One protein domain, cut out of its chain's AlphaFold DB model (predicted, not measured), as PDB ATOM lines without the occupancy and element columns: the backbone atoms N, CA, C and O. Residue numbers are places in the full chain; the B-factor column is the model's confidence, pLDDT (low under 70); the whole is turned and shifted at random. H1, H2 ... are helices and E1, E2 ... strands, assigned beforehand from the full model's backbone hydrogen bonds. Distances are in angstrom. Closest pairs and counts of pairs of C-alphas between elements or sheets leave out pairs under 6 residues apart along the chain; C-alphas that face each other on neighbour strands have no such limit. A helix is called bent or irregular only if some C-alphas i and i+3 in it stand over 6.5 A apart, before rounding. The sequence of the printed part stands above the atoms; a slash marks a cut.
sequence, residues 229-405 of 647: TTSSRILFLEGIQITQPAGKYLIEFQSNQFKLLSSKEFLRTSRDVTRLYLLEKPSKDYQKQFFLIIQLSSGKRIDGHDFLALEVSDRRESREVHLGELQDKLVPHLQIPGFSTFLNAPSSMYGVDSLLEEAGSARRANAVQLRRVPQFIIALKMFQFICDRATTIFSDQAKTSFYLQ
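AT A GLANCE: This is residues 229 to 405 of the 647 residues of an uncharacterized protein of Spironucleus salmonicida (UniProt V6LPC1). A large, twisted sheet of eight strands curls round one helix, H3, which sits at the core of the domain. On the other side of H3 from the strands E5 and E6 is a smaller lobe, made of a three-stranded sheet, E8 E10 E9, the helices H1 and H2 and the long link from H2 to E9, residues 344 to 355, while the last helix, H4, packs on the end of E5. The printed part has 177 residues, with four named helices and eleven named strands in the order E1 E2 E3 E4 E5 E6 E7 E8 H1 H2 E9 E10 H3 E11 H4; the class is mixed, helices and strands. The large sheet runs E4 E3 E2 E1 E7 E6 E5 E11 and is mixed, and the small one runs E8 E10 E9 and is antiparallel. The whole is compact, with a radius of gyration of the C-alphas of 15.9 A, and spans 45 by 44 by 28 A.

IN THESE COORDINATES: In the large sheet, E1 is residues 233 to 243, 24.8 A long, beginning at C-alpha 233 at (193.969, 361.468, 184.326); it bends by 71 degrees at residue 239. E2, residues 246 to 254, is 23.0 A long and bends by 54 degrees at residue 249. E3 is residues 257 to 261 and E4 residues 265 to 269. E5, residues 273 to 280, is 20.7 A long, E6, residues 289 to 296, 22.3 A, and E7, residues 307 to 313, 19.0 A. E11 is residues 391 to 394. H3, residues 375 to 386, is 16.7 A long and begins at C-alpha 375 at (208.350, 356.469, 194.014). The small sheet has E8, residues 320 to 322, E9, residues 356 to 358, and E10, residues 367 to 370. H1, residues 324 to 333, is 14.7 A long and irregular: C-alphas 325 and 328 are 7.6 A apart. H2 is residues 339 to 343, and H4, residues 396 to 403, ends at C-alpha 403 at (218.862, 349.386, 185.741).

HOW THE PARTS SIT: E1 E2 E3 E4 and E5 E6 E7 are two meanders, each strand the antiparallel neighbour of the one before. In the hairpin E1 and E2, N 237 and O 251 are 2.8 A apart, within hydrogen-bond range. E1 and E7 are antiparallel, with N 311 and O 241 at 2.8 A. The edge strand E11 is parallel to E5, with N 393 and O 276 at 2.8 A. The sheet curls round H3; the closest C-alphas of E7 and H3 are those of Val 312 and Phe 376, 5.0 A apart. H4 is on the same face of this sheet as H3, which gives two layers, a sheet with helices on one face; the C-alphas of Glu 280 and Ala 398 are the closest of E5 and H4, at 5.6 A. E8, H1 H2, E9 is a split strand-helix-strand unit, two strands running the same way with E10 between them, and its crossover is right-handed. E8 and E10 are antiparallel, with N 321 and O 368 at 2.8 A. The closest C-alphas of E1 and E8 are those of Ile 234 and His 322, 4.7 A apart. H1, with residues 381 to 385 of H3, only just touches it, over 3 pairs of C-alphas within 8 A, the closest His 333 and Phe 385 at 7.0 A. H2 touches no helix. Every O i to N i+4 pair is within hydrogen-bond range in H2, H3 and H4, and 3 of 6 in H1.

THE WHOLE: The two C-alphas farthest apart are those of Gly 299 and Pro 346, at 46.5 A. The printed part has no cut. The link from H2 to E9, residues 344 to 355, is long. The mean pLDDT of the printed part is 81.4, and it is under 70 at residues 229 to 232, 283 to 286, 340 to 347, 360 to 367 and 403 to 405.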
ATOM      1  N   THR A 229     184.025 362.195 185.293       31.84
ATOM      2  CA  THR A 229     183.845 363.093 184.135       31.84
ATOM      3  C   THR A 229     185.098 363.040 183.268       31.84
ATOM      4  O   THR A 229     186.083 363.715 183.544       31.84
ATOM      5  N   THR A 230     185.092 362.158 182.257       39.31
ATOM      6  CA  THR A 230     186.115 362.079 181.187       39.31
ATOM      7  C   THR A 230     187.549 362.329 181.672       39.31
ATOM      8  O   THR A 230     188.249 363.195 181.143       39.31
ATOM      9  N   SER A 231     187.996 361.642 182.732       46.09
ATOM     10  CA  SER A 231     189.311 361.951 183.286       46.09
ATOM     11  C   SER A 231     190.376 361.416 182.327       46.09
ATOM     12  O   SER A 231     190.672 360.225 182.312       46.09
ATOM     13  N   SER A 232     191.014 362.306 181.568       61.34
ATOM     14  CA  SER A 232     192.295 362.040 180.892       61.34
ATOM     15  C   SER A 232     193.439 361.766 181.886       61.34
ATOM     16  O   SER A 232     194.591 361.595 181.478       61.34
ATOM     17  N   ARG A 233     193.116 361.755 183.186       76.38
ATOM     18  CA  ARG A 233     193.969 361.468 184.326       76.38
ATOM     19  C   ARG A 233     194.350 359.999 184.379       76.38
ATOM     20  O   ARG A 233     193.504 359.114 184.354       76.38
ATOM     21  N   ILE A 234     195.646 359.777 184.540       84.56
ATOM     22  CA  ILE A 234     196.276 358.463 184.601       84.56
ATOM     23  C   ILE A 234     196.647 358.115 186.043       84.56
ATOM     24  O   ILE A 234     196.359 357.015 186.504       84.56
ATOM     25  N   LEU A 235     197.301 359.042 186.754       86.06
ATOM     26  CA  LEU A 235     197.888 358.812 188.076       86.06
ATOM     27  C   LEU A 235     198.034 360.132 188.843       86.06
ATOM     28  O   LEU A 235     198.267 361.176 188.237       86.06
ATOM     29  N   PHE A 236     197.989 360.072 190.173       85.62
ATOM     30  CA  PHE A 236     198.405 361.164 191.050       85.62
ATOM     31  C   PHE A 236     199.547 360.725 191.984       85.62
ATOM     32  O   PHE A 236     199.564 359.596 192.477       85.62
ATOM     33  N   LEU A 237     200.501 361.625 192.234       84.50
ATOM     34  CA  LEU A 237     201.549 361.473 193.247       84.50
ATOM     35  C   LEU A 237     201.402 362.580 194.286       84.50
ATOM     36  O   LEU A 237     201.485 363.759 193.957       84.50
ATOM     37  N   GLU A 238     201.191 362.213 195.544       82.31
ATOM     38  CA  GLU A 238     200.899 363.169 196.617       82.31
ATOM     39  C   GLU A 238     202.128 363.450 197.473       82.31
ATOM     40  O   GLU A 238     202.949 362.566 197.721       82.31
ATOM     41  N   GLY A 239     202.205 364.672 198.002       79.81
ATOM     42  CA  GLY A 239     203.223 365.036 198.984       79.81
ATOM     43  C   GLY A 239     204.644 365.043 198.424       79.81
ATOM     44  O   GLY A 239     205.589 364.873 199.194       79.81
ATOM     45  N   ILE A 240     204.803 365.247 197.112       88.75
ATOM     46  CA  ILE A 240     206.112 365.377 196.474       88.75
ATOM     47  C   ILE A 240     206.725 366.706 196.897       88.75
ATOM     48  O   ILE A 240     206.144 367.772 196.681       88.75
ATOM     49  N   GLN A 241     207.902 366.646 197.514       91.88
ATOM     50  CA  GLN A 241     208.647 367.840 197.880       91.88
ATOM     51  C   GLN A 241     209.338 368.388 196.632       91.88
ATOM     52  O   GLN A 241     210.165 367.709 196.029       91.88
ATOM     53  N   ILE A 242     209.019 369.621 196.255       92.50
ATOM     54  CA  ILE A 242     209.720 370.363 195.206       92.50
ATOM     55  C   ILE A 242     210.573 371.427 195.891       92.50
ATOM     56  O   ILE A 242     210.130 372.063 196.851       92.50
ATOM     57  N   THR A 243     211.822 371.592 195.459       88.50
ATOM     58  CA  THR A 243     212.737 372.586 196.050       88.50
ATOM     59  C   THR A 243     212.647 373.942 195.358       88.50
ATOM     60  O   THR A 243     212.967 374.958 195.973       88.50
ATOM     61  N   GLN A 244     212.165 373.970 194.114       84.75
ATOM     62  CA  GLN A 244     211.979 375.177 193.318       84.75
ATOM     63  C   GLN A 244     210.808 375.002 192.319       84.75
ATOM     64  O   GLN A 244     210.937 374.194 191.401       84.75
ATOM     65  N   PRO A 245     209.670 375.712 192.482       85.25
ATOM     66  CA  PRO A 245     209.296 376.496 193.663       85.25
ATOM     67  C   PRO A 245     209.177 375.612 194.911       85.25
ATOM     68  O   PRO A 245     208.647 374.502 194.859       85.25
ATOM     69  N   ALA A 246     209.684 376.104 196.040       87.56
ATOM     70  CA  ALA A 246     209.734 375.331 197.274       87.56
ATOM     71  C   ALA A 246     208.322 375.026 197.798       87.56
ATOM     72  O   ALA A 246     207.522 375.934 198.014       87.56
ATOM     73  N   GLY A 247     208.013 373.754 198.035       87.62
ATOM     74  CA  GLY A 247     206.727 373.353 198.603       87.62
ATOM     75  C   GLY A 247     206.437 371.867 198.456       87.62
ATOM     76  O   GLY A 247     207.181 371.135 197.804       87.62
ATOM     77  N   LYS A 248     205.339 371.424 199.065       86.06
ATOM     78  CA  LYS A 248     204.777 370.092 198.832       86.06
ATOM     79  C   LYS A 248     203.680 370.198 197.786       86.06
ATOM     80  O   LYS A 248     202.789 371.033 197.921       86.06
ATOM     81  N   TYR A 249     203.757 369.346 196.776       87.31
ATOM     82  CA  TYR A 249     202.848 369.347 195.641       87.31
ATOM     83  C   TYR A 249     202.193 367.979 195.478       87.31
ATOM     84  O   TYR A 249     202.790 366.937 195.767       87.31
ATOM     85  N   LEU A 250     200.959 367.999 194.990       87.25
ATOM     86  CA  LEU A 250     200.331 366.869 194.330       87.25
ATOM     87  C   LEU A 250     200.614 366.992 192.831       87.25
ATOM     88  O   LEU A 250     200.414 368.051 192.239       87.25
ATOM     89  N   ILE A 251     201.114 365.924 192.222       90.06
ATOM     90  CA  ILE A 251     201.376 365.859 190.786       90.06
ATOM     91  C   ILE A 251     200.293 365.004 190.156       90.06
ATOM     92  O   ILE A 251     200.202 363.816 190.454       90.06
ATOM     93  N   GLU A 252     199.493 365.596 189.283       87.81
ATOM     94  CA  GLU A 252     198.503 364.875 188.492       87.81
ATOM     95  C   GLU A 252     199.048 364.644 187.084       87.81
ATOM     96  O   GLU A 252     199.422 365.586 186.382       87.81
ATOM     97  N   PHE A 253     199.080 363.387 186.663       89.69
ATOM     98  CA  PHE A 253     199.493 362.974 185.332       89.69
ATOM     99  C   PHE A 253     198.278 362.713 184.454       89.69
ATOM    100  O   PHE A 253     197.381 361.957 184.833       89.69
ATOM    101  N   GLN A 254     198.284 363.293 183.259       86.75
ATOM    102  CA  GLN A 254     197.266 363.106 182.232       86.75
ATOM    103  C   GLN A 254     197.914 362.661 180.913       86.75
ATOM    104  O   GLN A 254     199.137 362.627 180.799       86.75
ATOM    105  N   SER A 255     197.107 362.328 179.904       80.88
ATOM    106  CA  SER A 255     197.571 361.779 178.612       80.88
ATOM    107  C   SER A 255     198.761 362.500 177.951       80.88
ATOM    108  O   SER A 255     199.639 361.845 177.396       80.88
ATOM    109  N   ASN A 256     198.806 363.833 177.999       80.94
ATOM    110  CA  ASN A 256     199.808 364.664 177.318       80.94
ATOM    111  C   ASN A 256     200.282 365.866 178.156       80.94
ATOM    112  O   ASN A 256     200.953 366.769 177.644       80.94
ATOM    113  N   GLN A 257     199.907 365.897 179.431       87.31
ATOM    114  CA  GLN A 257     200.156 367.017 180.323       87.31
ATOM    115  C   GLN A 257     200.263 366.554 181.771       87.31
ATOM    116  O   GLN A 257     199.802 365.470 182.134       87.31
ATOM    117  N   PHE A 258     200.877 367.387 182.599       89.62
ATOM    118  CA  PHE A 258     200.920 367.203 184.038       89.62
ATOM    119  C   PHE A 258     200.525 368.497 184.745       89.62
ATOM    120  O   PHE A 258     200.795 369.602 184.262       89.62
ATOM    121  N   LYS A 259     199.889 368.350 185.903       86.50
ATOM    122  CA  LYS A 259     199.542 369.456 186.794       86.50
ATOM    123  C   LYS A 259     200.323 369.336 188.087       86.50
ATOM    124  O   LYS A 259     200.431 368.252 188.653       86.50
ATOM    125  N   LEU A 260     200.840 370.461 188.560       85.19
ATOM    126  CA  LEU A 260     201.358 370.615 189.912       85.19
ATOM    127  C   LEU A 260     200.315 371.373 190.720       85.19
ATOM    128  O   LEU A 260     199.983 372.512 190.393       85.19
ATOM    129  N   LEU A 261     199.809 370.730 191.760       80.19
ATOM    130  CA  LEU A 261     198.743 371.227 192.612       80.19
ATOM    131  C   LEU A 261     199.308 371.469 194.015       80.19
ATOM    132  O   LEU A 261     199.790 370.549 194.677       80.19
ATOM    133  N   SER A 262     199.284 372.724 194.455       78.75
ATOM    134  CA  SER A 262     199.541 373.134 195.841       78.75
ATOM    135  C   SER A 262     198.538 374.229 196.231       78.75
ATOM    136  O   SER A 262     197.355 374.090 195.943       78.75
ATOM    137  N   SER A 263     198.980 375.336 196.839       70.38
ATOM    138  CA  SER A 263     198.172 376.562 196.946       70.38
ATOM    139  C   SER A 263     197.973 377.258 195.593       70.38
ATOM    140  O   SER A 263     197.047 378.051 195.433       70.38
ATOM    141  N   LYS A 264     198.842 376.971 194.618       72.00
ATOM    142  CA  LYS A 264     198.731 377.405 193.222       72.00
ATOM    143  C   LYS A 264     198.666 376.172 192.320       72.00
ATOM    144  O   LYS A 264     199.269 375.143 192.624       72.00
ATOM    145  N   GLU A 265     197.965 376.297 191.197       79.00
ATOM    146  CA  GLU A 265     197.945 375.282 190.141       79.00
ATOM    147  C   GLU A 265     198.887 375.691 189.007       79.00
ATOM    148  O   GLU A 265     198.827 376.812 188.496       79.00
ATOM    149  N   PHE A 266     199.744 374.761 188.589       80.38
ATOM    150  CA  PHE A 266     200.585 374.921 187.409       80.38
ATOM    151  C   PHE A 266     200.355 373.766 186.440       80.38
ATOM    152  O   PHE A 266     200.681 372.621 186.741       80.38
ATOM    153  N   LEU A 267     199.844 374.080 185.251       84.94
ATOM    154  CA  LEU A 267     199.626 373.115 184.174       84.94
ATOM    155  C   LEU A 267     200.756 373.188 183.142       84.94
ATOM    156  O   LEU A 267     201.088 374.276 182.665       84.94
ATOM    157  N   ARG A 268     201.331 372.046 182.762       86.81
ATOM    158  CA  ARG A 268     202.351 371.955 181.707       86.81
ATOM    159  C   ARG A 268     202.073 370.802 180.762       86.81
ATOM    160  O   ARG A 268     201.662 369.724 181.175       86.81
ATOM    161  N   THR A 269     202.338 371.036 179.486       86.75
ATOM    162  CA  THR A 269     202.202 370.040 178.420       86.75
ATOM    163  C   THR A 269     203.531 369.338 178.161       86.75
ATOM    164  O   THR A 269     204.596 369.841 178.524       86.75
ATOM    165  N   SER A 270     203.494 368.205 177.461       85.75
ATOM    166  CA  SER A 270     204.696 367.453 177.071       85.75
ATOM    167  C   SER A 270     205.746 368.282 176.319       85.75
ATOM    168  O   SER A 270     206.942 368.029 176.436       85.75
ATOM    169  N   ARG A 271     205.317 369.307 175.571       85.38
ATOM    170  CA  ARG A 271     206.196 370.201 174.793       85.38
ATOM    171  C   ARG A 271     206.925 371.234 175.649       85.38
ATOM    172  O   ARG A 271     207.899 371.837 175.195       85.38
ATOM    173  N   ASP A 272     206.449 371.457 176.867       89.94
ATOM    174  CA  ASP A 272     207.043 372.420 177.785       89.94
ATOM    175  C   ASP A 272     208.263 371.840 178.516       89.94
ATOM    176  O   ASP A 272     208.946 372.591 179.203       89.94
ATOM    177  N   VAL A 273     208.559 370.543 178.362       93.56
ATOM    178  CA  VAL A 273     209.698 369.857 178.988       93.56
ATOM    179  C   VAL A 273     210.742 369.496 177.934       93.56
ATOM    180  O   VAL A 273     210.434 368.894 176.909       93.56
ATOM    181  N   THR A 274     212.001 369.836 178.202       92.50
ATOM    182  CA  THR A 274     213.129 369.572 177.294       92.50
ATOM    183  C   THR A 274     213.986 368.398 177.742       92.50
ATOM    184  O   THR A 274     214.438 367.611 176.909       92.50
ATOM    185  N   ARG A 275     214.234 368.274 179.050       94.12
ATOM    186  CA  ARG A 275     215.100 367.240 179.627       94.12
ATOM    187  C   ARG A 275     214.614 366.809 180.999       94.12
ATOM    188  O   ARG A 275     214.043 367.603 181.745       94.12
ATOM    189  N   LEU A 276     214.909 365.558 181.319       95.38
ATOM    190  CA  LEU A 276     214.716 364.959 182.630       95.38
ATOM    191  C   LEU A 276     216.083 364.546 183.173       95.38
ATOM    192  O   LEU A 276     216.884 363.969 182.441       95.38
ATOM    193  N   TYR A 277     216.343 364.805 184.449       93.81
ATOM    194  CA  TYR A 277     217.545 364.329 185.127       93.81
ATOM    195  C   TYR A 277     217.132 363.517 186.343       93.81
ATOM    196  O   TYR A 277     216.384 364.023 187.175       93.81
ATOM    197  N   LEU A 278     217.617 362.286 186.465       93.19
ATOM    198  CA  LEU A 278     217.496 361.510 187.696       93.19
ATOM    199  C   LEU A 278     218.877 361.417 188.341       93.19
ATOM    200  O   LEU A 278     219.754 360.725 187.825       93.19
ATOM    201  N   LEU A 279     219.058 362.131 189.450       90.56
ATOM    202  CA  LEU A 279     220.338 362.259 190.147       90.56
ATOM    203  C   LEU A 279     220.209 361.722 191.575       90.56
ATOM    204  O   LEU A 279     219.210 362.004 192.239       90.56
ATOM    205  N   GLU A 280     221.179 360.953 192.076       87.62
ATOM    206  CA  GLU A 280     221.170 360.556 193.492       87.62
ATOM    207  C   GLU A 280     221.282 361.779 194.391       87.62
ATOM    208  O   GLU A 280     222.083 362.659 194.120       87.62
ATOM    209  N   LYS A 281     220.524 361.829 195.484       86.56
ATOM    210  CA  LYS A 281     220.749 362.814 196.539       86.56
ATOM    211  C   LYS A 281     221.793 362.240 197.497       86.56
ATOM    212  O   LYS A 281     221.512 361.212 198.120       86.56
ATOM    213  N   PRO A 282     222.968 362.875 197.665       75.75
ATOM    214  CA  PRO A 282     223.949 362.441 198.649       75.75
ATOM    215  C   PRO A 282     223.350 362.579 200.055       75.75
ATOM    216  O   PRO A 282     223.259 363.678 200.608       75.75
ATOM    217  N   SER A 283     222.895 361.460 200.613       68.38
ATOM    218  CA  SER A 283     222.380 361.358 201.976       68.38
ATOM    219  C   SER A 283     223.173 360.314 202.754       68.38
ATOM    220  O   SER A 283     223.669 359.341 202.187       68.38
ATOM    221  N   LYS A 284     223.296 360.533 204.065       56.97
ATOM    222  CA  LYS A 284     223.847 359.553 205.014       56.97
ATOM    223  C   LYS A 284     222.782 358.577 205.526       56.97
ATOM    224  O   LYS A 284     223.113 357.663 206.273       56.97
ATOM    225  N   ASP A 285     221.522 358.787 205.150       59.25
ATOM    226  CA  ASP A 285     220.404 357.965 205.592       59.25
ATOM    227  C   ASP A 285     220.320 356.647 204.813       59.25
ATOM    228  O   ASP A 285     220.722 356.549 203.655       59.25
ATOM    229  N   TYR A 286     219.733 355.627 205.443       61.38
ATOM    230  CA  TYR A 286     219.519 354.310 204.833       61.38
ATOM    231  C   TYR A 286     218.538 354.325 203.647       61.38
ATOM    232  O   TYR A 286     218.545 353.393 202.846       61.38
ATOM    233  N   GLN A 287     217.684 355.349 203.539       70.00
ATOM    234  CA  GLN A 287     216.735 355.490 202.433       70.00
ATOM    235  C   GLN A 287     217.384 356.216 201.261       70.00
ATOM    236  O   GLN A 287     217.846 357.353 201.402       70.00
ATOM    237  N   LYS A 288     217.375 355.583 200.085       80.81
ATOM    238  CA  LYS A 288     217.891 356.216 198.870       80.81
ATOM    239  C   LYS A 288     216.917 357.299 198.416       80.81
ATOM    240  O   LYS A 288     215.760 357.026 198.094       80.81
ATOM    241  N   GLN A 289     217.408 358.529 198.370       88.56
ATOM    242  CA  GLN A 289     216.694 359.675 197.822       88.56
ATOM    243  C   GLN A 289     217.325 360.089 196.494       88.56
ATOM    244  O   GLN A 289     218.529 359.938 196.285       88.56
ATOM    245  N   PHE A 290     216.505 360.630 195.605       91.44
ATOM    246  CA  PHE A 290     216.903 361.111 194.293       91.44
ATOM    247  C   PHE A 290     216.268 362.474 194.035       91.44
ATOM    248  O   PHE A 290     215.163 362.766 194.501       91.44
ATOM    249  N   PHE A 291     216.954 363.289 193.249       93.56
ATOM    250  CA  PHE A 291     216.367 364.445 192.600       93.56
ATOM    251  C   PHE A 291     215.909 364.038 191.203       93.56
ATOM    252  O   PHE A 291     216.723 363.628 190.374       93.56
ATOM    253  N   LEU A 292     214.610 364.168 190.940       95.81
ATOM    254  CA  LEU A 292     214.067 364.156 189.589       95.81
ATOM    255  C   LEU A 292     213.898 365.602 189.129       95.81
ATOM    256  O   LEU A 292     213.050 366.331 189.643       95.81
ATOM    257  N   ILE A 293     214.721 366.022 188.174       95.75
ATOM    258  CA  ILE A 293     214.780 367.409 187.728       95.75
ATOM    259  C   ILE A 293     214.159 367.519 186.351       95.75
ATOM    260  O   ILE A 293     214.547 366.812 185.423       95.75
ATOM    261  N   ILE A 294     213.205 368.430 186.227       96.00
ATOM    262  CA  ILE A 294     212.461 368.693 185.003       96.00
ATOM    263  C   ILE A 294     212.945 370.034 184.469       96.00
ATOM    264  O   ILE A 294     212.724 371.071 185.096       96.00
ATOM    265  N   GLN A 295     213.615 370.014 183.319       95.12
ATOM    266  CA  GLN A 295     214.034 371.228 182.629       95.12
ATOM    267  C   GLN A 295     212.929 371.689 181.682       95.12
ATOM    268  O   GLN A 295     212.588 370.992 180.720       95.12
ATOM    269  N   LEU A 296     212.411 372.885 181.925       93.62
ATOM    270  CA  LEU A 296     211.359 373.493 181.128       93.62
ATOM    271  C   LEU A 296     211.932 374.216 179.900       93.62
ATOM    272  O   LEU A 296     213.062 374.706 179.896       93.62
ATOM    273  N   SER A 297     211.137 374.266 178.836       89.94
ATOM    274  CA  SER A 297     211.410 375.043 177.628       89.94
ATOM    275  C   SER A 297     211.434 376.543 177.941       89.94
ATOM    276  O   SER A 297     210.728 377.020 178.832       89.94
ATOM    277  N   SER A 298     212.211 377.309 177.172       82.88
ATOM    278  CA  SER A 298     212.291 378.767 177.335       82.88
ATOM    279  C   SER A 298     210.895 379.411 177.306       82.88
ATOM    280  O   SER A 298     210.074 379.100 176.443       82.88
ATOM    281  N   GLY A 299     210.611 380.278 178.282       79.00
ATOM    282  CA  GLY A 299     209.316 380.952 178.431       79.00
ATOM    283  C   GLY A 299     208.223 380.128 179.125       79.00
ATOM    284  O   GLY A 299     207.127 380.641 179.334       79.00
ATOM    285  N   LYS A 300     208.494 378.880 179.533       86.94
ATOM    286  CA  LYS A 300     207.525 377.998 180.218       86.94
ATOM    287  C   LYS A 300     207.735 377.902 181.727       86.94
ATOM    288  O   LYS A 300     207.288 376.950 182.364       86.94
ATOM    289  N   ARG A 301     208.358 378.927 182.306       87.62
ATOM    290  CA  ARG A 301     208.717 379.031 183.727       87.62
ATOM    291  C   ARG A 301     207.548 378.782 184.662       87.62
ATOM    292  O   ARG A 301     206.460 379.301 184.427       87.62
ATOM    293  N   ILE A 302     207.775 378.036 185.734       84.50
ATOM    294  CA  ILE A 302     206.826 377.898 186.845       84.50
ATOM    295  C   ILE A 302     207.336 378.766 187.988       84.50
ATOM    296  O   ILE A 302     208.453 378.566 188.450       84.50
ATOM    297  N   ASP A 303     206.540 379.757 188.395       85.50
ATOM    298  CA  ASP A 303     206.905 380.722 189.446       85.50
ATOM    299  C   ASP A 303     208.278 381.390 189.203       85.50
ATOM    300  O   ASP A 303     209.084 381.586 190.102       85.50
ATOM    301  N   GLY A 304     208.581 381.692 187.933       85.38
ATOM    302  CA  GLY A 304     209.858 382.288 187.527       85.38
ATOM    303  C   GLY A 304     211.019 381.300 187.351       85.38
ATOM    304  O   GLY A 304     212.118 381.734 186.999       85.38
ATOM    305  N   HIS A 305     210.798 379.995 187.521       88.19
ATOM    306  CA  HIS A 305     211.847 378.975 187.469       88.19
ATOM    307  C   HIS A 305     211.792 378.111 186.204       88.19
ATOM    308  O   HIS A 305     210.730 377.619 185.818       88.19
ATOM    309  N   ASP A 306     212.954 377.919 185.569       91.75
ATOM    310  CA  ASP A 306     213.137 377.071 184.378       91.75
ATOM    311  C   ASP A 306     213.382 375.589 184.734       91.75
ATOM    312  O   ASP A 306     213.301 374.718 183.871       91.75
ATOM    313  N   PHE A 307     213.669 375.291 186.002       93.94
ATOM    314  CA  PHE A 307     213.916 373.942 186.503       93.94
ATOM    315  C   PHE A 307     213.006 373.646 187.690       93.94
ATOM    316  O   PHE A 307     212.836 374.490 188.569       93.94
ATOM    317  N   LEU A 308     212.480 372.427 187.728       94.00
ATOM    318  CA  LEU A 308     211.786 371.873 188.886       94.00
ATOM    319  C   LEU A 308     212.630 370.736 189.434       94.00
ATOM    320  O   LEU A 308     212.911 369.807 188.686       94.00
ATOM    321  N   ALA A 309     213.012 370.772 190.706       94.44
ATOM    322  CA  ALA A 309     213.671 369.640 191.355       94.44
ATOM    323  C   ALA A 309     212.713 368.978 192.341       94.44
ATOM    324  O   ALA A 309     212.390 369.542 193.389       94.44
ATOM    325  N   LEU A 310     212.253 367.786 191.975       95.19
ATOM    326  CA  LEU A 310     211.391 366.937 192.784       95.19
ATOM    327  C   LEU A 310     212.280 366.017 193.619       95.19
ATOM    328  O   LEU A 310     213.124 365.305 193.074       95.19
ATOM    329  N   GLU A 311     212.076 365.993 194.929       93.44
ATOM    330  CA  GLU A 311     212.671 364.981 195.793       93.44
ATOM    331  C   GLU A 311     211.795 363.729 195.765       93.44
ATOM    332  O   GLU A 311     210.643 363.740 196.208       93.44
ATOM    333  N   VAL A 312     212.348 362.646 195.229       92.62
ATOM    334  CA  VAL A 312     211.692 361.340 195.126       92.62
ATOM    335  C   VAL A 312     212.533 360.287 195.835       92.62
ATOM    336  O   VAL A 312     213.753 360.403 195.932       92.62
ATOM    337  N   SER A 313     211.893 359.253 196.369       89.81
ATOM    338  CA  SER A 313     212.567 358.254 197.210       89.81
ATOM    339  C   SER A 313     212.378 356.828 196.705       89.81
ATOM    340  O   SER A 313     211.586 356.557 195.799       89.81
ATOM    341  N   ASP A 314     213.102 355.893 197.316       86.75
ATOM    342  CA  ASP A 314     212.886 354.454 197.162       86.75
ATOM    343  C   ASP A 314     211.652 353.923 197.917       86.75
ATOM    344  O   ASP A 314     211.346 352.727 197.839       86.75
ATOM    345  N   ARG A 315     210.900 354.806 198.595       84.81
ATOM    346  CA  ARG A 315     209.630 354.471 199.243       84.81
ATOM    347  C   ARG A 315     208.695 353.828 198.227       84.81
ATOM    348  O   ARG A 315     208.373 354.407 197.191       84.81
ATOM    349  N   ARG A 316     208.251 352.616 198.546       84.94
ATOM    350  CA  ARG A 316     207.352 351.832 197.701       84.94
ATOM    351  C   ARG A 316     205.917 352.315 197.858       84.94
ATOM    352  O   ARG A 316     205.385 352.320 198.969       84.94
ATOM    353  N   GLU A 317     205.293 352.671 196.746       79.38
ATOM    354  CA  GLU A 317     203.908 353.124 196.687       79.38
ATOM    355  C   GLU A 317     203.048 352.162 195.871       79.38
ATOM    356  O   GLU A 317     203.479 351.592 194.869       79.38
ATOM    357  N   SER A 318     201.809 351.982 196.317       82.44
ATOM    358  CA  SER A 318     200.782 351.259 195.578       82.44
ATOM    359  C   SER A 318     199.632 352.229 195.347       82.44
ATOM    360  O   SER A 318     199.011 352.691 196.302       82.44
ATOM    361  N   ARG A 319     199.431 352.614 194.089       79.69
ATOM    362  CA  ARG A 319     198.465 353.633 193.665       79.69
ATOM    363  C   ARG A 319     197.599 353.079 192.545       79.69
ATOM    364  O   ARG A 319     198.059 352.228 191.786       79.69
ATOM    365  N   GLU A 320     196.369 353.567 192.465       80.62
ATOM    366  CA  GLU A 320     195.470 353.302 191.344       80.62
ATOM    367  C   GLU A 320     196.002 354.014 190.091       80.62
ATOM    368  O   GLU A 320     196.425 355.170 190.152       80.62
ATOM    369  N   VAL A 321     196.012 353.302 188.968       82.31
ATOM    370  CA  VAL A 321     196.355 353.806 187.640       82.31
ATOM    371  C   VAL A 321     195.138 353.597 186.753       82.31
ATOM    372  O   VAL A 321     194.612 352.487 186.655       82.31
ATOM    373  N   HIS A 322     194.704 354.653 186.083       82.50
ATOM    374  CA  HIS A 322     193.618 354.581 185.116       82.50
ATOM    375  C   HIS A 322     194.205 354.381 183.722       82.50
ATOM    376  O   HIS A 322     194.926 355.239 183.214       82.50
ATOM    377  N   LEU A 323     193.925 353.227 183.112       78.44
ATOM    378  CA  LEU A 323     194.463 352.901 181.791       78.44
ATOM    379  C   LEU A 323     193.663 353.573 180.669       78.44
ATOM    380  O   LEU A 323     194.261 354.087 179.726       78.44
ATOM    381  N   GLY A 324     192.330 353.597 180.788       76.06
ATOM    382  CA  GLY A 324     191.430 354.186 179.790       76.06
ATOM    383  C   GLY A 324     191.781 353.776 178.353       76.06
ATOM    384  O   GLY A 324     192.136 352.630 178.091       76.06
ATOM    385  N   GLU A 325     191.749 354.736 177.430       79.19
ATOM    386  CA  GLU A 325     192.142 354.553 176.020       79.19
ATOM    387  C   GLU A 325     193.664 354.429 175.810       79.19
ATOM    388  O   GLU A 325     194.131 354.124 174.715       79.19
ATOM    389  N   LEU A 326     194.469 354.683 176.846       82.00
ATOM    390  CA  LEU A 326     195.933 354.678 176.767       82.00
ATOM    391  C   LEU A 326     196.545 353.319 177.101       82.00
ATOM    392  O   LEU A 326     197.770 353.195 177.066       82.00
ATOM    393  N   GLN A 327     195.725 352.310 177.405       83.50
ATOM    394  CA  GLN A 327     196.160 350.973 177.806       83.50
ATOM    395  C   GLN A 327     197.265 350.410 176.899       83.50
ATOM    396  O   GLN A 327     198.323 350.022 177.400       83.50
ATOM    397  N   ASP A 328     197.066 350.453 175.581       85.12
ATOM    398  CA  ASP A 328     197.989 349.873 174.595       85.12
ATOM    399  C   ASP A 328     199.367 350.549 174.566       85.12
ATOM    400  O   ASP A 328     200.346 349.948 174.128       85.12
ATOM    401  N   LYS A 329     199.470 351.796 175.041       88.12
ATOM    402  CA  LYS A 329     200.737 352.545 175.110       88.12
ATOM    403  C   LYS A 329     201.345 352.515 176.507       88.12
ATOM    404  O   LYS A 329     202.560 352.395 176.654       88.12
ATOM    405  N   LEU A 330     200.508 352.638 177.532       88.44
ATOM    406  CA  LEU A 330     200.942 352.777 178.914       88.44
ATOM    407  C   LEU A 330     201.407 351.443 179.502       88.44
ATOM    408  O   LEU A 330     202.424 351.414 180.193       88.44
ATOM    409  N   VAL A 331     200.717 350.335 179.200       88.62
ATOM    410  CA  VAL A 331     201.094 349.010 179.718       88.62
ATOM    411  C   VAL A 331     202.499 348.604 179.252       88.62
ATOM    412  O   VAL A 331     203.310 348.289 180.123       88.62
ATOM    413  N   PRO A 332     202.860 348.673 177.950       88.81
ATOM    414  CA  PRO A 332     204.228 348.378 177.518       88.81
ATOM    415  C   PRO A 332     205.272 349.328 178.120       88.81
ATOM    416  O   PRO A 332     206.370 348.906 178.469       88.81
ATOM    417  N   HIS A 333     204.940 350.614 178.285       89.69
ATOM    418  CA  HIS A 333     205.868 351.604 178.848       89.69
ATOM    419  C   HIS A 333     206.195 351.352 180.328       89.69
ATOM    420  O   HIS A 333     207.319 351.594 180.791       89.69
ATOM    421  N   LEU A 334     205.215 350.828 181.065       89.19
ATOM    422  CA  LEU A 334     205.328 350.423 182.464       89.19
ATOM    423  C   LEU A 334     205.859 348.990 182.637       89.19
ATOM    424  O   LEU A 334     205.721 348.417 183.716       89.19
ATOM    425  N   GLN A 335     206.508 348.421 181.621       87.25
ATOM    426  CA  GLN A 335     207.333 347.226 181.776       87.25
ATOM    427  C   GLN A 335     208.792 347.615 182.057       87.25
ATOM    428  O   GLN A 335     209.367 348.512 181.424       87.25
ATOM    429  N   ILE A 336     209.397 346.951 183.041       82.06
ATOM    430  CA  ILE A 336     210.819 347.067 183.374       82.06
ATOM    431  C   ILE A 336     211.401 345.652 183.393       82.06
ATOM    432  O   ILE A 336     211.067 344.885 184.294       82.06
ATOM    433  N   PRO A 337     212.262 345.284 182.429       78.25
ATOM    434  CA  PRO A 337     212.814 343.935 182.382       78.25
ATOM    435  C   PRO A 337     213.532 343.570 183.689       78.25
ATOM    436  O   PRO A 337     214.346 344.357 184.178       78.25
ATOM    437  N   GLY A 338     213.227 342.393 184.242       71.12
ATOM    438  CA  GLY A 338     213.773 341.912 185.519       71.12
ATOM    439  C   GLY A 338     213.087 342.460 186.781       71.12
ATOM    440  O   GLY A 338     213.493 342.138 187.901       71.12
ATOM    441  N   PHE A 339     212.012 343.241 186.639       74.19
ATOM    442  CA  PHE A 339     211.265 343.783 187.778       74.19
ATOM    443  C   PHE A 339     210.643 342.700 188.671       74.19
ATOM    444  O   PHE A 339     210.601 342.846 189.897       74.19
ATOM    445  N   SER A 340     210.216 341.575 188.091       67.88
ATOM    446  CA  SER A 340     209.706 340.417 188.845       67.88
ATOM    447  C   SER A 340     210.690 339.910 189.905       67.88
ATOM    448  O   SER A 340     210.296 339.591 191.032       67.88
ATOM    449  N   THR A 341     211.979 339.879 189.560       66.38
ATOM    450  CA  THR A 341     213.064 339.400 190.425       66.38
ATOM    451  C   THR A 341     213.317 340.358 191.590       66.38
ATOM    452  O   THR A 341     213.706 339.937 192.675       66.38
ATOM    453  N   PHE A 342     213.031 341.647 191.404       65.00
ATOM    454  CA  PHE A 342     213.214 342.667 192.434       65.00
ATOM    455  C   PHE A 342     212.173 342.616 193.555       65.00
ATOM    456  O   PHE A 342     212.474 342.945 194.707       65.00
ATOM    457  N   LEU A 343     210.933 342.241 193.233       63.03
ATOM    458  CA  LEU A 343     209.843 342.200 194.210       63.03
ATOM    459  C   LEU A 343     209.496 340.792 194.700       63.03
ATOM    460  O   LEU A 343     208.640 340.682 195.577       63.03
ATOM    461  N   ASN A 344     210.141 339.739 194.177       64.06
ATOM    462  CA  ASN A 344     209.744 338.337 194.394       64.06
ATOM    463  C   ASN A 344     208.244 338.131 194.164       64.06
ATOM    464  O   ASN A 344     207.552 337.479 194.947       64.06
ATOM    465  N   ALA A 345     207.716 338.779 193.134       60.56
ATOM    466  CA  ALA A 345     206.291 339.004 193.042       60.56
ATOM    467  C   ALA A 345     205.679 338.140 191.920       60.56
ATOM    468  O   ALA A 345     206.298 337.987 190.866       60.56
ATOM    469  N   PRO A 346     204.485 337.541 192.129       64.12
ATOM    470  CA  PRO A 346     203.874 336.583 191.196       64.12
ATOM    471  C   PRO A 346     203.640 337.152 189.783       64.12
ATOM    472  O   PRO A 346     203.661 338.359 189.573       64.12
ATOM    473  N   SER A 347     203.385 336.320 188.780       65.50
ATOM    474  CA  SER A 347     202.992 336.825 187.455       65.50
ATOM    475  C   SER A 347     201.666 337.595 187.536       65.50
ATOM    476  O   SER A 347     200.700 337.058 188.077       65.50
ATOM    477  N   SER A 348     201.602 338.819 187.001       73.94
ATOM    478  CA  SER A 348     200.335 339.535 186.784       73.94
ATOM    479  C   SER A 348     199.846 339.330 185.345       73.94
ATOM    480  O   SER A 348     200.634 338.966 184.467       73.94
ATOM    481  N   MET A 349     198.563 339.604 185.074       77.62
ATOM    482  CA  MET A 349     198.020 339.583 183.705       77.62
ATOM    483  C   MET A 349     198.702 340.584 182.753       77.62
ATOM    484  O   MET A 349     198.632 340.425 181.539       77.62
ATOM    485  N   TYR A 350     199.409 341.583 183.294       80.19
ATOM    486  CA  TYR A 350     200.160 342.585 182.530       80.19
ATOM    487  C   TYR A 350     201.604 342.160 182.216       80.19
ATOM    488  O   TYR A 350     202.348 342.919 181.588       80.19
ATOM    489  N   GLY A 351     202.000 340.955 182.638       78.75
ATOM    490  CA  GLY A 351     203.331 340.385 182.455       78.75
ATOM    491  C   GLY A 351     204.156 340.369 183.742       78.75
ATOM    492  O   GLY A 351     203.938 341.152 184.663       78.75
ATOM    493  N   VAL A 352     205.137 339.464 183.804       76.25
ATOM    494  CA  VAL A 352     206.018 339.289 184.976       76.25
ATOM    495  C   VAL A 352     206.790 340.562 185.332       76.25
ATOM    496  O   VAL A 352     206.942 340.891 186.504       76.25
ATOM    497  N   ASP A 353     207.188 341.318 184.316       82.50
ATOM    498  CA  ASP A 353     208.023 342.511 184.439       82.50
ATOM    499  C   ASP A 353     207.216 343.818 184.421       82.50
ATOM    500  O   ASP A 353     207.767 344.909 184.263       82.50
ATOM    501  N   SER A 354     205.895 343.723 184.583       86.31
ATOM    502  CA  SER A 354     205.024 344.889 184.667       86.31
ATOM    503  C   SER A 354     205.052 345.520 186.057       86.31
ATOM    504  O   SER A 354     204.999 344.834 187.082       86.31
ATOM    505  N   LEU A 355     205.057 346.853 186.085       88.00
ATOM    506  CA  LEU A 355     204.817 347.646 187.292       88.00
ATOM    507  C   LEU A 355     203.350 347.584 187.755       88.00
ATOM    508  O   LEU A 355     203.035 348.069 188.844       88.00
ATOM    509  N   LEU A 356     202.464 347.017 186.931       88.38
ATOM    510  CA  LEU A 356     201.026 346.942 187.153       88.38
ATOM    511  C   LEU A 356     200.600 345.565 187.677       88.38
ATOM    512  O   LEU A 356     201.058 344.512 187.220       88.38
ATOM    513  N   GLU A 357     199.649 345.584 188.598       86.00
ATOM    514  CA  GLU A 357     198.914 344.425 189.085       86.00
ATOM    515  C   GLU A 357     197.403 344.678 189.038       86.00
ATOM    516  O   GLU A 357     196.933 345.801 188.827       86.00
ATOM    517  N   GLU A 358     196.630 343.603 189.168       78.62
ATOM    518  CA  GLU A 358     195.173 343.686 189.181       78.62
ATOM    519  C   GLU A 358     194.711 344.439 190.431       78.62
ATOM    520  O   GLU A 358     195.206 344.191 191.531       78.62
ATOM    521  N   ALA A 359     193.748 345.348 190.277       73.12
ATOM    522  CA  ALA A 359     193.123 345.971 191.432       73.12
ATOM    523  C   ALA A 359     192.303 344.905 192.176       73.12
ATOM    524  O   ALA A 359     191.366 344.331 191.623       73.12
ATOM    525  N   GLY A 360     192.636 344.641 193.443       58.19
ATOM    526  CA  GLY A 360     191.982 343.606 194.258       58.19
ATOM    527  C   GLY A 360     190.496 343.855 194.572       58.19
ATOM    528  O   GLY A 360     189.879 343.053 195.271       58.19
ATOM    529  N   SER A 361     189.904 344.953 194.090       51.16
ATOM    530  CA  SER A 361     188.501 345.307 194.304       51.16
ATOM    531  C   SER A 361     187.791 345.647 192.984       51.16
ATOM    532  O   SER A 361     188.133 346.579 192.262       51.16
ATOM    533  N   ALA A 362     186.749 344.869 192.689       41.88
ATOM    534  CA  ALA A 362     185.987 344.825 191.439       41.88
ATOM    535  C   ALA A 362     185.085 346.051 191.157       41.88
ATOM    536  O   ALA A 362     183.926 345.881 190.784       41.88
ATOM    537  N   ARG A 363     185.543 347.291 191.383       45.88
ATOM    538  CA  ARG A 363     184.639 348.463 191.363       45.88
ATOM    539  C   ARG A 363     184.800 349.455 190.214       45.88
ATOM    540  O   ARG A 363     183.930 350.310 190.088       45.88
ATOM    541  N   ARG A 364     185.812 349.353 189.345       54.66
ATOM    542  CA  ARG A 364     185.939 350.253 188.180       54.66
ATOM    543  C   ARG A 364     186.475 349.523 186.957       54.66
ATOM    544  O   ARG A 364     187.547 348.928 187.011       54.66
ATOM    545  N   ALA A 365     185.740 349.595 185.848       53.31
ATOM    546  CA  ALA A 365     186.272 349.210 184.548       53.31
ATOM    547  C   ALA A 365     187.499 350.095 184.242       53.31
ATOM    548  O   ALA A 365     187.428 351.311 184.403       53.31
ATOM    549  N   ASN A 366     188.619 349.491 183.833       63.34
ATOM    550  CA  ASN A 366     189.870 350.156 183.417       63.34
ATOM    551  C   ASN A 366     190.776 350.739 184.526       63.34
ATOM    552  O   ASN A 366     191.731 351.454 184.206       63.34
ATOM    553  N   ALA A 367     190.523 350.435 185.803       69.06
ATOM    554  CA  ALA A 367     191.428 350.779 186.905       69.06
ATOM    555  C   ALA A 367     192.347 349.599 187.264       69.06
ATOM    556  O   ALA A 367     191.888 348.469 187.443       69.06
ATOM    557  N   VAL A 368     193.645 349.866 187.382       81.38
ATOM    558  CA  VAL A 368     194.679 348.896 187.782       81.38
ATOM    559  C   VAL A 368     195.516 349.464 188.918       81.38
ATOM    560  O   VAL A 368     195.358 350.628 189.278       81.38
ATOM    561  N   GLN A 369     196.405 348.671 189.509       84.88
ATOM    562  CA  GLN A 369     197.176 349.100 190.673       84.88
ATOM    563  C   GLN A 369     198.681 348.994 190.428       84.88
ATOM    564  O   GLN A 369     199.150 348.080 189.756       84.88
ATOM    565  N   LEU A 370     199.462 349.926 190.980       85.81
ATOM    566  CA  LEU A 370     200.919 349.814 191.018       85.81
ATOM    567  C   LEU A 370     201.353 348.774 192.046       85.81
ATOM    568  O   LEU A 370     200.967 348.815 193.222       85.81
ATOM    569  N   ARG A 371     202.274 347.922 191.614       83.69
ATOM    570  CA  ARG A 371     202.869 346.840 192.385       83.69
ATOM    571  C   ARG A 371     203.923 347.328 193.379       83.69
ATOM    572  O   ARG A 371     205.105 347.042 193.221       83.69
ATOM    573  N   ARG A 372     203.522 348.100 194.396       82.56
ATOM    574  CA  ARG A 372     204.423 348.625 195.453       82.56
ATOM    575  C   ARG A 372     205.765 349.114 194.879       82.56
ATOM    576  O   ARG A 372     206.839 348.669 195.290       82.56
ATOM    577  N   VAL A 373     205.690 349.989 193.884       85.25
ATOM    578  CA  VAL A 373     206.836 350.425 193.078       85.25
ATOM    579  C   VAL A 373     207.536 351.588 193.793       85.25
ATOM    580  O   VAL A 373     206.848 352.436 194.364       85.25
ATOM    581  N   PRO A 374     208.880 351.665 193.803       89.06
ATOM    582  CA  PRO A 374     209.597 352.838 194.299       89.06
ATOM    583  C   PRO A 374     209.124 354.144 193.644       89.06
ATOM    584  O   PRO A 374     209.027 354.227 192.417       89.06
ATOM    585  N   GLN A 375     208.879 355.174 194.453       90.19
ATOM    586  CA  GLN A 375     208.350 356.469 194.014       90.19
ATOM    587  C   GLN A 375     209.172 357.103 192.881       90.19
ATOM    588  O   GLN A 375     208.593 357.613 191.921       90.19
ATOM    589  N   PHE A 376     210.508 357.023 192.937       90.62
ATOM    590  CA  PHE A 376     211.374 357.569 191.883       90.62
ATOM    591  C   PHE A 376     211.185 356.884 190.518       90.62
ATOM    592  O   PHE A 376     211.247 357.553 189.487       90.62
ATOM    593  N   ILE A 377     210.918 355.570 190.502       90.69
ATOM    594  CA  ILE A 377     210.664 354.807 189.271       90.69
ATOM    595  C   ILE A 377     209.330 355.239 188.674       90.69
ATOM    596  O   ILE A 377     209.260 355.504 187.474       90.69
ATOM    597  N   ILE A 378     208.292 355.345 189.513       91.31
ATOM    598  CA  ILE A 378     206.954 355.768 189.088       91.31
ATOM    599  C   ILE A 378     207.028 357.167 188.474       91.31
ATOM    600  O   ILE A 378     206.618 357.358 187.332       91.31
ATOM    601  N   ALA A 379     207.590 358.131 189.209       93.62
ATOM    602  CA  ALA A 379     207.686 359.512 188.756       93.62
ATOM    603  C   ALA A 379     208.448 359.608 187.427       93.62
ATOM    604  O   ALA A 379     207.928 360.175 186.467       93.62
ATOM    605  N   LEU A 380     209.634 358.995 187.330       94.19
ATOM    606  CA  LEU A 380     210.429 359.041 186.104       94.19
ATOM    607  C   LEU A 380     209.700 358.395 184.919       94.19
ATOM    608  O   LEU A 380     209.627 359.007 183.855       94.19
ATOM    609  N   LYS A 381     209.134 357.193 185.086       92.94
ATOM    610  CA  LYS A 381     208.410 356.503 184.008       92.94
ATOM    611  C   LYS A 381     207.210 357.312 183.528       92.94
ATOM    612  O   LYS A 381     207.004 357.408 182.323       92.94
ATOM    613  N   MET A 382     206.464 357.938 184.432       94.38
ATOM    614  CA  MET A 382     205.325 358.778 184.059       94.38
ATOM    615  C   MET A 382     205.753 360.047 183.316       94.38
ATOM    616  O   MET A 382     205.158 360.379 182.291       94.38
ATOM    617  N   PHE A 383     206.827 360.714 183.749       95.62
ATOM    618  CA  PHE A 383     207.372 361.847 182.997       95.62
ATOM    619  C   PHE A 383     207.931 361.428 181.634       95.62
ATOM    620  O   PHE A 383     207.712 362.148 180.669       95.62
ATOM    621  N   GLN A 384     208.574 360.265 181.515       93.50
ATOM    622  CA  GLN A 384     209.017 359.719 180.224       93.50
ATOM    623  C   GLN A 384     207.848 359.349 179.304       93.50
ATOM    624  O   GLN A 384     207.971 359.471 178.091       93.50
ATOM    625  N   PHE A 385     206.727 358.890 179.869       92.44
ATOM    626  CA  PHE A 385     205.528 358.559 179.101       92.44
ATOM    627  C   PHE A 385     204.899 359.816 178.496       92.44
ATOM    628  O   PHE A 385     204.588 359.855 177.311       92.44
ATOM    629  N   ILE A 386     204.729 360.850 179.321       91.50
ATOM    630  CA  ILE A 386     204.051 362.088 178.922       91.50
ATOM    631  C   ILE A 386     204.980 362.969 178.092       91.50
ATOM    632  O   ILE A 386     204.554 363.537 177.093       91.50
ATOM    633  N   CYS A 387     206.244 363.084 178.493       91.50
ATOM    634  CA  CYS A 387     207.264 363.904 177.845       91.50
ATOM    635  C   CYS A 387     208.174 363.021 176.979       91.50
ATOM    636  O   CYS A 387     209.386 362.984 177.176       91.50
ATOM    637  N   ASP A 388     207.579 362.320 176.017       84.69
ATOM    638  CA  ASP A 388     208.236 361.375 175.101       84.69
ATOM    639  C   ASP A 388     209.454 361.950 174.349       84.69
ATOM    640  O   ASP A 388     210.386 361.228 173.996       84.69
ATOM    641  N   ARG A 389     209.473 363.266 174.121       86.19
ATOM    642  CA  ARG A 389     210.577 363.989 173.465       86.19
ATOM    643  C   ARG A 389     211.706 364.400 174.407       86.19
ATOM    644  O   ARG A 389     212.756 364.828 173.925       86.19
ATOM    645  N   ALA A 390     211.501 364.334 175.719       90.44
ATOM    646  CA  ALA A 390     212.485 364.794 176.686       90.44
ATOM    647  C   ALA A 390     213.611 363.764 176.840       90.44
ATOM    648  O   ALA A 390     213.383 362.597 177.158       90.44
ATOM    649  N   THR A 391     214.861 364.198 176.667       90.31
ATOM    650  CA  THR A 391     216.009 363.313 176.908       90.31
ATOM    651  C   THR A 391     216.184 363.091 178.405       90.31
ATOM    652  O   THR A 391     216.206 364.063 179.163       90.31
ATOM    653  N   THR A 392     216.350 361.836 178.825       90.56
ATOM    654  CA  THR A 392     216.632 361.496 180.226       90.56
ATOM    655  C   THR A 392     218.133 361.340 180.445       90.56
ATOM    656  O   THR A 392     218.788 360.613 179.703       90.56
ATOM    657  N   ILE A 393     218.661 362.002 181.469       89.88
ATOM    658  CA  ILE A 393     220.052 361.907 181.916       89.88
ATOM    659  C   ILE A 393     220.050 361.282 183.309       89.88
ATOM    660  O   ILE A 393     219.249 361.660 184.165       89.88
ATOM    661  N   PHE A 394     220.943 360.326 183.535       85.75
ATOM    662  CA  PHE A 394     221.078 359.646 184.815       85.75
ATOM    663  C   PHE A 394     222.442 359.935 185.408       85.75
ATOM    664  O   PHE A 394     223.428 360.038 184.683       85.75
ATOM    665  N   SER A 395     222.497 359.990 186.728       82.94
ATOM    666  CA  SER A 395     223.745 359.754 187.430       82.94
ATOM    667  C   SER A 395     224.090 358.266 187.474       82.94
ATOM    668  O   SER A 395     223.200 357.425 187.342       82.94
ATOM    669  N   ASP A 396     225.356 357.903 187.686       74.94
ATOM    670  CA  ASP A 396     225.779 356.494 187.698       74.94
ATOM    671  C   ASP A 396     225.003 355.677 188.726       74.94
ATOM    672  O   ASP A 396     224.526 354.583 188.424       74.94
ATOM    673  N   GLN A 397     224.826 356.206 189.939       74.50
ATOM    674  CA  GLN A 397     224.132 355.496 191.006       74.50
ATOM    675  C   GLN A 397     222.616 355.453 190.778       74.50
ATOM    676  O   GLN A 397     221.977 354.466 191.160       74.50
ATOM    677  N   ALA A 398     222.031 356.464 190.129       81.31
ATOM    678  CA  ALA A 398     220.633 356.435 189.707       81.31
ATOM    679  C   ALA A 398     220.411 355.466 188.547       81.31
ATOM    680  O   ALA A 398     219.484 354.665 188.614       81.31
ATOM    681  N   LYS A 399     221.288 355.467 187.537       80.62
ATOM    682  CA  LYS A 399     221.309 354.504 186.428       80.62
ATOM    683  C   LYS A 399     221.406 353.097 186.994       80.62
ATOM    684  O   LYS A 399     220.557 352.264 186.736       80.62
ATOM    685  N   THR A 400     222.370 352.869 187.869       74.81
ATOM    686  CA  THR A 400     222.559 351.623 188.606       74.81
ATOM    687  C   THR A 400     221.305 351.270 189.410       74.81
ATOM    688  O   THR A 400     220.785 350.181 189.266       74.81
ATOM    689  N   SER A 401     220.704 352.178 190.177       76.62
ATOM    690  CA  SER A 401     219.486 351.866 190.951       76.62
ATOM    691  C   SER A 401     218.237 351.641 190.081       76.62
ATOM    692  O   SER A 401     217.323 350.939 190.509       76.62
ATOM    693  N   PHE A 402     218.195 352.219 188.881       74.75
ATOM    694  CA  PHE A 402     217.107 352.077 187.914       74.75
ATOM    695  C   PHE A 402     217.272 350.828 187.030       74.75
ATOM    696  O   PHE A 402     216.280 350.182 186.707       74.75
ATOM    697  N   TYR A 403     218.511 350.464 186.676       67.56
ATOM    698  CA  TYR A 403     218.862 349.386 185.741       67.56
ATOM    699  C   TYR A 403     219.480 348.126 186.393       67.56
ATOM    700  O   TYR A 403     219.426 347.079 185.758       67.56
ATOM    701  N   LEU A 404     219.974 348.137 187.646       53.34
ATOM    702  CA  LEU A 404     220.462 346.940 188.391       53.34
ATOM    703  C   LEU A 404     219.372 345.891 188.696       53.34
ATOM    704  O   LEU A 404     219.590 344.968 189.476       53.34
ATOM    705  N   GLN A 405     218.187 346.001 188.104       48.66
ATOM    706  CA  GLN A 405     217.246 344.879 188.042       48.66
ATOM    707  C   GLN A 405     217.435 344.020 186.789       48.66
ATOM    708  O   GLN A 405     216.832 342.957 186.691       48.66
TER     709      GLN A 405